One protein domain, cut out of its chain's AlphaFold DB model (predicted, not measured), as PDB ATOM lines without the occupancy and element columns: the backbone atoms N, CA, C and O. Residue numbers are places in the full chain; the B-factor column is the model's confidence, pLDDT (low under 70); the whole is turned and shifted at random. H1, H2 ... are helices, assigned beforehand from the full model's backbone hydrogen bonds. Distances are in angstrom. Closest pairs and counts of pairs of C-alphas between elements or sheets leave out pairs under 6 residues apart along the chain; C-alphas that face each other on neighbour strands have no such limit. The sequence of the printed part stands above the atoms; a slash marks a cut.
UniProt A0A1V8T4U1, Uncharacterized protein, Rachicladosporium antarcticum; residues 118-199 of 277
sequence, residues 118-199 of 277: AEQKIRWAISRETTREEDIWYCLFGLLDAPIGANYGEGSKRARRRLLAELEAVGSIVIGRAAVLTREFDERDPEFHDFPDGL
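Overview. This is residues 118 to 199 of the 277 residues of an uncharacterized protein of Rachicladosporium antarcticum (UniProt A0A1V8T4U1). Helices H3 and H4 form a hairpin; short H2 packs on H3, H1 lies near H2 and H3, and residues 187 to 199 trail away. Of 82 printed residues, 36, under half, are in four named helices, H1 to H4 in order: all helix. The whole is compact, radius of gyration of the C-alphas 12.3 A, spans 34 by 25 by 23 A.

Along the chain. Find C-alpha 156 at (63.417, 91.226, 62.646); H3 runs 19.9 A to residue 169. H4, residues 177 to 186, ends at (61.487, 82.226, 57.904). H2 is residues 135 to 138, H1 118 to 125.

Arrangement. In the hairpin H3 and H4 touch, opposite ways at a shallow tilt of 16 degrees, closest C-alphas Leu 164 and Ala 178, 5.0 A. H2 touches H3, closest C-alphas 137 and 160, 6.0 A. H1 is close to H2 but not clearly touching, closest C-alphas 125 and 136, 6.5 A. Every O i to N i+4 pair is within hydrogen-bond range in H3 and H4, 3 of 4 in H1.

Size, cuts and confidence. The link H2 to H3 is long; residues 188 to 199 have pLDDT under 70.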
ATOM      1  N   ALA A 118      44.390  87.413  64.121       94.25
ATOM      2  CA  ALA A 118      45.728  87.969  64.299       94.25
ATOM      3  C   ALA A 118      46.640  87.640  63.101       94.25
ATOM      4  O   ALA A 118      47.357  88.511  62.612       94.25
ATOM      5  N   GLU A 119      46.556  86.426  62.550       90.94
ATOM      6  CA  GLU A 119      47.372  86.015  61.401       90.94
ATOM      7  C   GLU A 119      47.030  86.788  60.130       90.94
ATOM      8  O   GLU A 119      47.919  87.133  59.352       90.94
ATOM      9  N   GLN A 120      45.748  87.070  59.894       92.56
ATOM     10  CA  GLN A 120      45.335  87.887  58.754       92.56
ATOM     11  C   GLN A 120      45.863  89.319  58.881       92.56
ATOM     12  O   GLN A 120      46.401  89.846  57.911       92.56
ATOM     13  N   LYS A 121      45.798  89.910  60.081       95.06
ATOM     14  CA  LYS A 121      46.356  91.243  60.364       95.06
ATOM     15  C   LYS A 121      47.865  91.297  60.142       95.06
ATOM     16  O   LYS A 121      48.348  92.237  59.520       95.06
ATOM     17  N   ILE A 122      48.597  90.271  60.585       93.12
ATOM     18  CA  ILE A 122      50.041  90.147  60.329       93.12
ATOM     19  C   ILE A 122      50.317  90.167  58.819       93.12
ATOM     20  O   ILE A 122      51.199  90.888  58.358       93.12
ATOM     21  N   ARG A 123      49.522  89.448  58.014       91.12
ATOM     22  CA  ARG A 123      49.689  89.408  56.549       91.12
ATOM     23  C   ARG A 123      49.435  90.745  55.841       91.12
ATOM     24  O   ARG A 123      49.846  90.882  54.691       91.12
ATOM     25  N   TRP A 124      48.785  91.715  56.479       93.38
ATOM     26  CA  TRP A 124      48.665  93.076  55.935       93.38
ATOM     27  C   TRP A 124      49.959  93.881  56.076       93.38
ATOM     28  O   TRP A 124      50.173  94.823  55.316       93.38
ATOM     29  N   ALA A 125      50.807  93.523  57.045       90.62
ATOM     30  CA  ALA A 125      52.088  94.177  57.265       90.62
ATOM     31  C   ALA A 125      53.199  93.591  56.393       90.62
ATOM     32  O   ALA A 125      53.995  94.349  55.878       90.62
ATOM     33  N   ILE A 126      53.242  92.278  56.150       82.62
ATOM     34  CA  ILE A 126      54.413  91.624  55.519       82.62
ATOM     35  C   ILE A 126      54.800  92.107  54.109       82.62
ATOM     36  O   ILE A 126      55.897  91.808  53.664       82.62
ATOM     37  N   SER A 127      53.909  92.772  53.369       78.94
ATOM     38  CA  SER A 127      54.229  93.351  52.051       78.94
ATOM     39  C   SER A 127      54.547  94.844  52.119       78.94
ATOM     40  O   SER A 127      54.498  95.521  51.097       78.94
ATOM     41  N   ARG A 128      54.765  95.363  53.327       89.75
ATOM     42  CA  ARG A 128      55.078  96.757  53.607       89.75
ATOM     43  C   ARG A 128      56.558  96.910  53.922       89.75
ATOM     44  O   ARG A 128      57.227  95.959  54.310       89.75
ATOM     45  N   GLU A 129      57.029  98.134  53.791       88.50
ATOM     46  CA  GLU A 129      58.412  98.533  53.977       88.50
ATOM     47  C   GLU A 129      58.565  99.330  55.271       88.50
ATOM     48  O   GLU A 129      57.708 100.142  55.658       88.50
ATOM     49  N   THR A 130      59.678  99.095  55.956       88.44
ATOM     50  CA  THR A 130      60.069  99.810  57.166       88.44
ATOM     51  C   THR A 130      61.554 100.131  57.126       88.44
ATOM     52  O   THR A 130      62.348  99.374  56.579       88.44
ATOM     53  N   THR A 131      61.938 101.265  57.715       88.00
ATOM     54  CA  THR A 131      63.341 101.706  57.758       88.00
ATOM     55  C   THR A 131      64.208 100.765  58.587       88.00
ATOM     56  O   THR A 131      65.340 100.475  58.214       88.00
ATOM     57  N   ARG A 132      63.678 100.287  59.718       88.00
ATOM     58  CA  ARG A 132      64.305  99.250  60.541       88.00
ATOM     59  C   ARG A 132      63.597  97.929  60.301       88.00
ATOM     60  O   ARG A 132      62.376  97.898  60.150       88.00
ATOM     61  N   GLU A 133      64.349  96.839  60.280       90.62
ATOM     62  CA  GLU A 133      63.796  95.519  59.978       90.62
ATOM     63  C   GLU A 133      62.796  95.046  61.049       90.62
ATOM     64  O   GLU A 133      61.807  94.390  60.736       90.62
ATOM     65  N   GLU A 134      62.989  95.426  62.313       93.00
ATOM     66  CA  GLU A 134      62.092  95.081  63.417       93.00
ATOM     67  C   GLU A 134      60.772  95.874  63.415       93.00
ATOM     68  O   GLU A 134      59.763  95.406  63.955       93.00
ATOM     69  N   ASP A 135      60.734  97.038  62.756       93.62
ATOM     70  CA  ASP A 135      59.546  97.900  62.723       93.62
ATOM     71  C   ASP A 135      58.372  97.258  61.970       93.62
ATOM     72  O   ASP A 135      57.214  97.585  62.251       93.62
ATOM     73  N   ILE A 136      58.629  96.299  61.072       93.50
ATOM     74  CA  ILE A 136      57.567  95.535  60.399       93.50
ATOM     75  C   ILE A 136      56.692  94.780  61.412       93.50
ATOM     76  O   ILE A 136      55.491  94.609  61.200       93.50
ATOM     77  N   TRP A 137      57.264  94.403  62.560       95.12
ATOM     78  CA  TRP A 137      56.558  93.752  63.663       95.12
ATOM     79  C   TRP A 137      56.021  94.765  64.672       95.12
ATOM     80  O   TRP A 137      54.892  94.624  65.145       95.12
ATOM     81  N   TYR A 138      56.774  95.824  64.971       94.56
ATOM     82  CA  TYR A 138      56.334  96.856  65.922       94.56
ATOM     83  C   TYR A 138      55.120  97.635  65.420       94.56
ATOM     84  O   TYR A 138      54.239  97.998  66.209       94.56
ATOM     85  N   CYS A 139      54.998  97.806  64.101       92.50
ATOM     86  CA  CYS A 139      53.831  98.433  63.494       92.50
ATOM     87  C   CYS A 139      52.527  97.635  63.710       92.50
ATOM     88  O   CYS A 139      51.443  98.172  63.475       92.50
ATOM     89  N   LEU A 140      52.592  96.400  64.221       95.25
ATOM     90  CA  LEU A 140      51.429  95.570  64.529       95.25
ATOM     91  C   LEU A 140      50.989  95.628  65.996       95.25
ATOM     92  O   LEU A 140      49.847  95.268  66.280       95.25
ATOM     93  N   PHE A 141      51.830  96.100  66.924       94.69
ATOM     94  CA  PHE A 141      51.578  95.973  68.370       94.69
ATOM     95  C   PHE A 141      50.221  96.538  68.784       94.69
ATOM     96  O   PHE A 141      49.422  95.868  69.430       94.69
ATOM     97  N   GLY A 142      49.916  97.758  68.341       91.81
ATOM     98  CA  GLY A 142      48.645  98.395  68.666       91.81
ATOM     99  C   GLY A 142      47.436  97.798  67.933       91.81
ATOM    100  O   GLY A 142      46.333  97.842  68.470       91.81
ATOM    101  N   LEU A 143      47.626  97.245  66.729       94.00
ATOM    102  CA  LEU A 143      46.564  96.601  65.941       94.00
ATOM    103  C   LEU A 143      46.185  95.225  66.508       94.00
ATOM    104  O   LEU A 143      45.023  94.821  66.434       94.00
ATOM    105  N   LEU A 144      47.168  94.516  67.057       95.31
ATOM    106  CA  LEU A 144      47.011  93.195  67.658       95.31
ATOM    107  C   LEU A 144      46.783  93.240  69.174       95.31
ATOM    108  O   LEU A 144      46.627  92.186  69.779       95.31
ATOM    109  N   ASP A 145      46.753  94.439  69.761       92.44
ATOM    110  CA  ASP A 145      46.649  94.665  71.208       92.44
ATOM    111  C   ASP A 145      47.717  93.897  72.008       92.44
ATOM    112  O   ASP A 145      47.458  93.385  73.091       92.44
ATOM    113  N   ALA A 146      48.931  93.804  71.453       93.06
ATOM    114  CA  ALA A 146      50.064  93.138  72.085       93.06
ATOM    115  C   ALA A 146      50.732  94.103  73.086       93.06
ATOM    116  O   ALA A 146      51.294  95.120  72.659       93.06
ATOM    117  N   PRO A 147      50.699  93.827  74.404       88.69
ATOM    118  CA  PRO A 147      51.195  94.730  75.444       88.69
ATOM    119  C   PRO A 147      52.724  94.657  75.613       88.69
ATOM    120  O   PRO A 147      53.239  94.627  76.728       88.69
ATOM    121  N   ILE A 148      53.466  94.649  74.504       91.56
ATOM    122  CA  ILE A 148      54.931  94.567  74.484       91.56
ATOM    123  C   ILE A 148      55.560  95.870  73.983       91.56
ATOM    124  O   ILE A 148      54.987  96.603  73.178       91.56
ATOM    125  N   GLY A 149      56.753  96.175  74.497       90.06
ATOM    126  CA  GLY A 149      57.559  97.323  74.079       90.06
ATOM    127  C   GLY A 149      58.486  96.997  72.909       90.06
ATOM    128  O   GLY A 149      58.897  95.849  72.737       90.06
ATOM    129  N   ALA A 150      58.816  98.018  72.119       91.06
ATOM    130  CA  ALA A 150      59.816  97.929  71.058       91.06
ATOM    131  C   ALA A 150      61.231  97.868  71.657       91.06
ATOM    132  O   ALA A 150      61.562  98.686  72.517       91.06
ATOM    133  N   ASN A 151      62.072  96.953  71.169       92.94
ATOM    134  CA  ASN A 151      63.498  96.902  71.498       92.94
ATOM    135  C   ASN A 151      64.318  97.105  70.224       92.94
ATOM    136  O   ASN A 151      64.625  96.165  69.493       92.94
ATOM    137  N   TYR A 152      64.646  98.352  69.925       90.19
ATOM    138  CA  TYR A 152      65.428  98.666  68.740       90.19
ATOM    139  C   TYR A 152      66.821  98.026  68.775       90.19
ATOM    140  O   TYR A 152      67.481  98.039  69.812       90.19
ATOM    141  N   GLY A 153      67.244  97.471  67.638       91.31
ATOM    142  CA  GLY A 153      68.479  96.695  67.506       91.31
ATOM    143  C   GLY A 153      68.326  95.197  67.795       91.31
ATOM    144  O   GLY A 153      69.299  94.462  67.673       91.31
ATOM    145  N   GLU A 154      67.128  94.713  68.154       92.25
ATOM    146  CA  GLU A 154      66.909  93.276  68.394       92.25
ATOM    147  C   GLU A 154      66.790  92.439  67.109       92.25
ATOM    148  O   GLU A 154      66.899  91.211  67.149       92.25
ATOM    149  N   GLY A 155      66.553  93.121  65.993       93.44
ATOM    150  CA  GLY A 155      66.389  92.560  64.666       93.44
ATOM    151  C   GLY A 155      65.056  91.854  64.399       93.44
ATOM    152  O   GLY A 155      64.304  91.477  65.308       93.44
ATOM    153  N   SER A 156      64.749  91.651  63.117       91.06
ATOM    154  CA  SER A 156      63.417  91.226  62.646       91.06
ATOM    155  C   SER A 156      63.005  89.857  63.194       91.06
ATOM    156  O   SER A 156      61.903  89.689  63.728       91.06
ATOM    157  N   LYS A 157      63.913  88.870  63.168       91.81
ATOM    158  CA  LYS A 157      63.633  87.504  63.654       91.81
ATOM    159  C   LYS A 157      63.285  87.471  65.146       91.81
ATOM    160  O   LYS A 157      62.467  86.647  65.568       91.81
ATOM    161  N   ARG A 158      63.928  88.302  65.976       93.44
ATOM    162  CA  ARG A 158      63.675  88.343  67.428       93.44
ATOM    163  C   ARG A 158      62.392  89.110  67.736       93.44
ATOM    164  O   ARG A 158      61.566  88.586  68.487       93.44
ATOM    165  N   ALA A 159      62.179  90.250  67.079       94.69
ATOM    166  CA  ALA A 159      60.941  91.020  67.171       94.69
ATOM    167  C   ALA A 159      59.712  90.174  66.785       94.69
ATOM    168  O   ALA A 159      58.733  90.119  67.537       94.69
ATOM    169  N   ARG A 160      59.795  89.407  65.684       94.94
ATOM    170  CA  ARG A 160      58.756  88.450  65.266       94.94
ATOM    171  C   ARG A 160      58.447  87.422  66.346       94.94
ATOM    172  O   ARG A 160      57.286  87.238  66.708       94.94
ATOM    173  N   ARG A 161      59.477  86.733  66.854       94.25
ATOM    174  CA  ARG A 161      59.316  85.676  67.867       94.25
ATOM    175  C   ARG A 161      58.644  86.207  69.126       94.25
ATOM    176  O   ARG A 161      57.744  85.551  69.642       94.25
ATOM    177  N   ARG A 162      59.038  87.397  69.587       96.12
ATOM    178  CA  ARG A 162      58.422  88.045  70.749       96.12
ATOM    179  C   ARG A 162      56.962  88.383  70.518       96.12
ATOM    180  O   ARG A 162      56.145  88.065  71.373       96.12
ATOM    181  N   LEU A 163      56.637  88.984  69.373       96.50
ATOM    182  CA  LEU A 163      55.250  89.284  69.042       96.50
ATOM    183  C   LEU A 163      54.410  88.007  69.014       96.50
ATOM    184  O   LEU A 163      53.380  87.947  69.668       96.50
ATOM    185  N   LEU A 164      54.847  86.974  68.292       96.06
ATOM    186  CA  LEU A 164      54.078  85.734  68.177       96.06
ATOM    187  C   LEU A 164      53.921  85.016  69.527       96.06
ATOM    188  O   LEU A 164      52.832  84.527  69.817       96.06
ATOM    189  N   ALA A 165      54.967  84.996  70.358       94.62
ATOM    190  CA  ALA A 165      54.891  84.451  71.713       94.62
ATOM    191  C   ALA A 165      53.889  85.223  72.584       94.62
ATOM    192  O   ALA A 165      53.103  84.605  73.297       94.62
ATOM    193  N   GLU A 166      53.869  86.555  72.483       96.38
ATOM    194  CA  GLU A 166      52.898  87.384  73.200       96.38
ATOM    195  C   GLU A 166      51.465  87.085  72.749       96.38
ATOM    196  O   GLU A 166      50.585  86.894  73.582       96.38
ATOM    197  N   LEU A 167      51.221  86.980  71.438       95.81
ATOM    198  CA  LEU A 167      49.889  86.665  70.908       95.81
ATOM    199  C   LEU A 167      49.383  85.302  71.385       95.81
ATOM    200  O   LEU A 167      48.183  85.142  71.599       95.81
ATOM    201  N   GLU A 168      50.274  84.325  71.532       94.38
ATOM    202  CA  GLU A 168      49.936  83.018  72.086       94.38
ATOM    203  C   GLU A 168      49.635  83.118  73.590       94.38
ATOM    204  O   GLU A 168      48.632  82.576  74.053       94.38
ATOM    205  N   ALA A 169      50.440  83.881  74.338       93.56
ATOM    206  CA  ALA A 169      50.268  84.090  75.775       93.56
ATOM    207  C   ALA A 169      48.942  84.789  76.128       93.56
ATOM    208  O   ALA A 169      48.286  84.404  77.096       93.56
ATOM    209  N   VAL A 170      48.516  85.777  75.333       93.56
ATOM    210  CA  VAL A 170      47.234  86.485  75.529       93.56
ATOM    211  C   VAL A 170      46.041  85.778  74.871       93.56
ATOM    212  O   VAL A 170      44.918  86.274  74.939       93.56
ATOM    213  N   GLY A 171      46.260  84.625  74.229       91.75
ATOM    214  CA  GLY A 171      45.206  83.837  73.580       91.75
ATOM    215  C   GLY A 171      44.676  84.423  72.266       91.75
ATOM    216  O   GLY A 171      43.629  83.991  71.784       91.75
ATOM    217  N   SER A 172      45.386  85.383  71.666       91.50
ATOM    218  CA  SER A 172      45.088  85.932  70.333       91.50
ATOM    219  C   SER A 172      45.366  84.934  69.205       91.50
ATOM    220  O   SER A 172      44.776  85.049  68.129       91.50
ATOM    221  N   ILE A 173      46.249  83.961  69.441       92.06
ATOM    222  CA  ILE A 173      46.456  82.782  68.589       92.06
ATOM    223  C   ILE A 173      46.491  81.511  69.446       92.06
ATOM    224  O   ILE A 173      46.800  81.554  70.634       92.06
ATOM    225  N   VAL A 174      46.161  80.369  68.839       89.06
ATOM    226  CA  VAL A 174      46.131  79.065  69.526       89.06
ATOM    227  C   VAL A 174      47.545  78.605  69.891       89.06
ATOM    228  O   VAL A 174      48.488  78.832  69.135       89.06
ATOM    229  N   ILE A 175      47.670  77.894  71.014       90.06
ATOM    230  CA  ILE A 175      48.931  77.309  71.480       90.06
ATOM    231  C   ILE A 175      49.608  76.479  70.377       90.06
ATOM    232  O   ILE A 175      48.964  75.682  69.690       90.06
ATOM    233  N   GLY A 176      50.914  76.676  70.200       86.69
ATOM    234  CA  GLY A 176      51.740  76.057  69.164       86.69
ATOM    235  C   GLY A 176      51.677  76.755  67.801       86.69
ATOM    236  O   GLY A 176      52.516  76.477  66.938       86.69
ATOM    237  N   ARG A 177      50.739  77.689  67.577       89.69
ATOM    238  CA  ARG A 177      50.625  78.398  66.292       89.69
ATOM    239  C   ARG A 177      51.765  79.395  66.081       89.69
ATOM    240  O   ARG A 177      52.169  79.571  64.930       89.69
ATOM    241  N   ALA A 178      52.337  79.979  67.142       88.88
ATOM    242  CA  ALA A 178      53.482  80.886  67.022       88.88
ATOM    243  C   ALA A 178      54.690  80.211  66.356       88.88
ATOM    244  O   ALA A 178      55.333  80.798  65.482       88.88
ATOM    245  N   ALA A 179      54.973  78.957  66.723       86.62
ATOM    246  CA  ALA A 179      56.078  78.188  66.155       86.62
ATOM    247  C   ALA A 179      55.875  77.916  64.657       86.62
ATOM    248  O   ALA A 179      56.810  78.056  63.868       86.62
ATOM    249  N   VAL A 180      54.644  77.583  64.250       88.25
ATOM    250  CA  VAL A 180      54.319  77.349  62.836       88.25
ATOM    251  C   VAL A 180      54.446  78.639  62.028       88.25
ATOM    252  O   VAL A 180      55.104  78.640  60.995       88.25
ATOM    253  N   LEU A 181      53.888  79.748  62.523       86.69
ATOM    254  CA  LEU A 181      53.989  81.049  61.854       86.69
ATOM    255  C   LEU A 181      55.439  81.521  61.737       86.69
ATOM    256  O   LEU A 181      55.828  82.027  60.692       86.69
ATOM    257  N   THR A 182      56.252  81.321  62.777       86.94
ATOM    258  CA  THR A 182      57.682  81.664  62.739       86.94
ATOM    259  C   THR A 182      58.375  80.960  61.575       86.94
ATOM    260  O   THR A 182      59.025  81.628  60.777       86.94
ATOM    261  N   ARG A 183      58.158  79.646  61.423       85.38
ATOM    262  CA  ARG A 183      58.713  78.858  60.313       85.38
ATOM    263  C   ARG A 183      58.175  79.289  58.952       85.38
ATOM    264  O   ARG A 183      58.963  79.467  58.034       85.38
ATOM    265  N   GLU A 184      56.861  79.503  58.835       85.31
ATOM    266  CA  GLU A 184      56.230  79.982  57.595       85.31
ATOM    267  C   GLU A 184      56.848  81.310  57.116       85.31
ATOM    268  O   GLU A 184      56.980  81.523  55.911       85.31
ATOM    269  N   PHE A 185      57.206  82.208  58.042       82.38
ATOM    270  CA  PHE A 185      57.838  83.485  57.708       82.38
ATOM    271  C   PHE A 185      59.346  83.371  57.466       82.38
ATOM    272  O   PHE A 185      59.842  84.081  56.602       82.38
ATOM    273  N   ASP A 186      60.061  82.486  58.164       79.12
ATOM    274  CA  ASP A 186      61.487  82.226  57.904       79.12
ATOM    275  C   ASP A 186      61.722  81.564  56.541       79.12
ATOM    276  O   ASP A 186      62.624  81.949  55.808       79.12
ATOM    277  N   GLU A 187      60.883  80.599  56.157       72.25
ATOM    278  CA  GLU A 187      61.005  79.890  54.874       72.25
ATOM    279  C   GLU A 187      60.702  80.793  53.664       72.25
ATOM    280  O   GLU A 187      61.123  80.499  52.544       72.25
ATOM    281  N   ARG A 188      59.972  81.896  53.871       63.84
ATOM    282  CA  ARG A 188      59.662  82.892  52.834       63.84
ATOM    283  C   ARG A 188      60.740  83.956  52.665       63.84
ATOM    284  O   ARG A 188      60.635  84.727  51.716       63.84
ATOM    285  N   ASP A 189      61.727  83.992  53.554       57.44
ATOM    286  CA  ASP A 189      62.702  85.072  53.634       57.44
ATOM    287  C   ASP A 189      64.158  84.563  53.571       57.44
ATOM    288  O   ASP A 189      64.894  84.620  54.559       57.44
ATOM    289  N   PRO A 190      64.600  84.007  52.424       45.69
ATOM    290  CA  PRO A 190      65.967  83.512  52.274       45.69
ATOM    291  C   PRO A 190      67.031  84.624  52.188       45.69
ATOM    292  O   PRO A 190      68.216  84.299  52.205       45.69
ATOM    293  N   GLU A 191      66.662  85.910  52.101       42.97
ATOM    294  CA  GLU A 191      67.626  87.022  51.992       42.97
ATOM    295  C   GLU A 191      68.001  87.669  53.337       42.97
ATOM    296  O   GLU A 191      69.051  88.303  53.427       42.97
ATOM    297  N   PHE A 192      67.259  87.421  54.422       43.44
ATOM    298  CA  PHE A 192      67.668  87.811  55.781       43.44
ATOM    299  C   PHE A 192      68.534  86.719  56.439       43.44
ATOM    300  O   PHE A 192      68.237  86.178  57.518       43.44
ATOM    301  N   HIS A 193      69.626  86.350  55.766       33.78
ATOM    302  CA  HIS A 193      70.673  85.529  56.365       33.78
ATOM    303  C   HIS A 193      71.480  86.348  57.381       33.78
ATOM    304  O   HIS A 193      71.911  87.465  57.117       33.78
ATOM    305  N   ASP A 194      71.636  85.745  58.556       35.28
ATOM    306  CA  ASP A 194      72.387  86.167  59.737       35.28
ATOM    307  C   ASP A 194      73.543  87.157  59.502       35.28
ATOM    308  O   ASP A 194      74.527  86.846  58.829       35.28
ATOM    309  N   PHE A 195      73.502  88.292  60.208       31.00
ATOM    310  CA  PHE A 195      74.740  88.856  60.741       31.00
ATOM    311  C   PHE A 195      75.259  87.926  61.846       31.00
ATOM    312  O   PHE A 195      74.454  87.364  62.594       31.00
ATOM    313  N   PRO A 196      76.585  87.729  61.946       29.41
ATOM    314  CA  PRO A 196      77.167  86.730  62.823       29.41
ATOM    315  C   PRO A 196      76.759  86.978  64.274       29.41
ATOM    316  O   PRO A 196      76.930  88.068  64.817       29.41
ATOM    317  N   ASP A 197      76.229  85.916  64.871       38.88
ATOM    318  CA  ASP A 197      75.907  85.750  66.281       38.88
ATOM    319  C   ASP A 197      77.135  86.153  67.125       38.88
ATOM    320  O   ASP A 197      78.104  85.397  67.228       38.88
ATOM    321  N   GLY A 198      77.187  87.401  67.615       35.31
ATOM    322  CA  GLY A 198      78.467  87.916  68.119       35.31
ATOM    323  C   GLY A 198      78.532  89.262  68.838       35.31
ATOM    324  O   GLY A 198      79.623  89.614  69.279       35.31
ATOM    325  N   LEU A 199      77.441  90.009  69.031       31.02
ATOM    326  CA  LEU A 199      77.475  91.206  69.886       31.02
ATOM    327  C   LEU A 199      76.680  90.944  71.166       31.02
ATOM    328  O   LEU A 199      75.454  90.905  71.173       31.02
TER     329      LEU A 199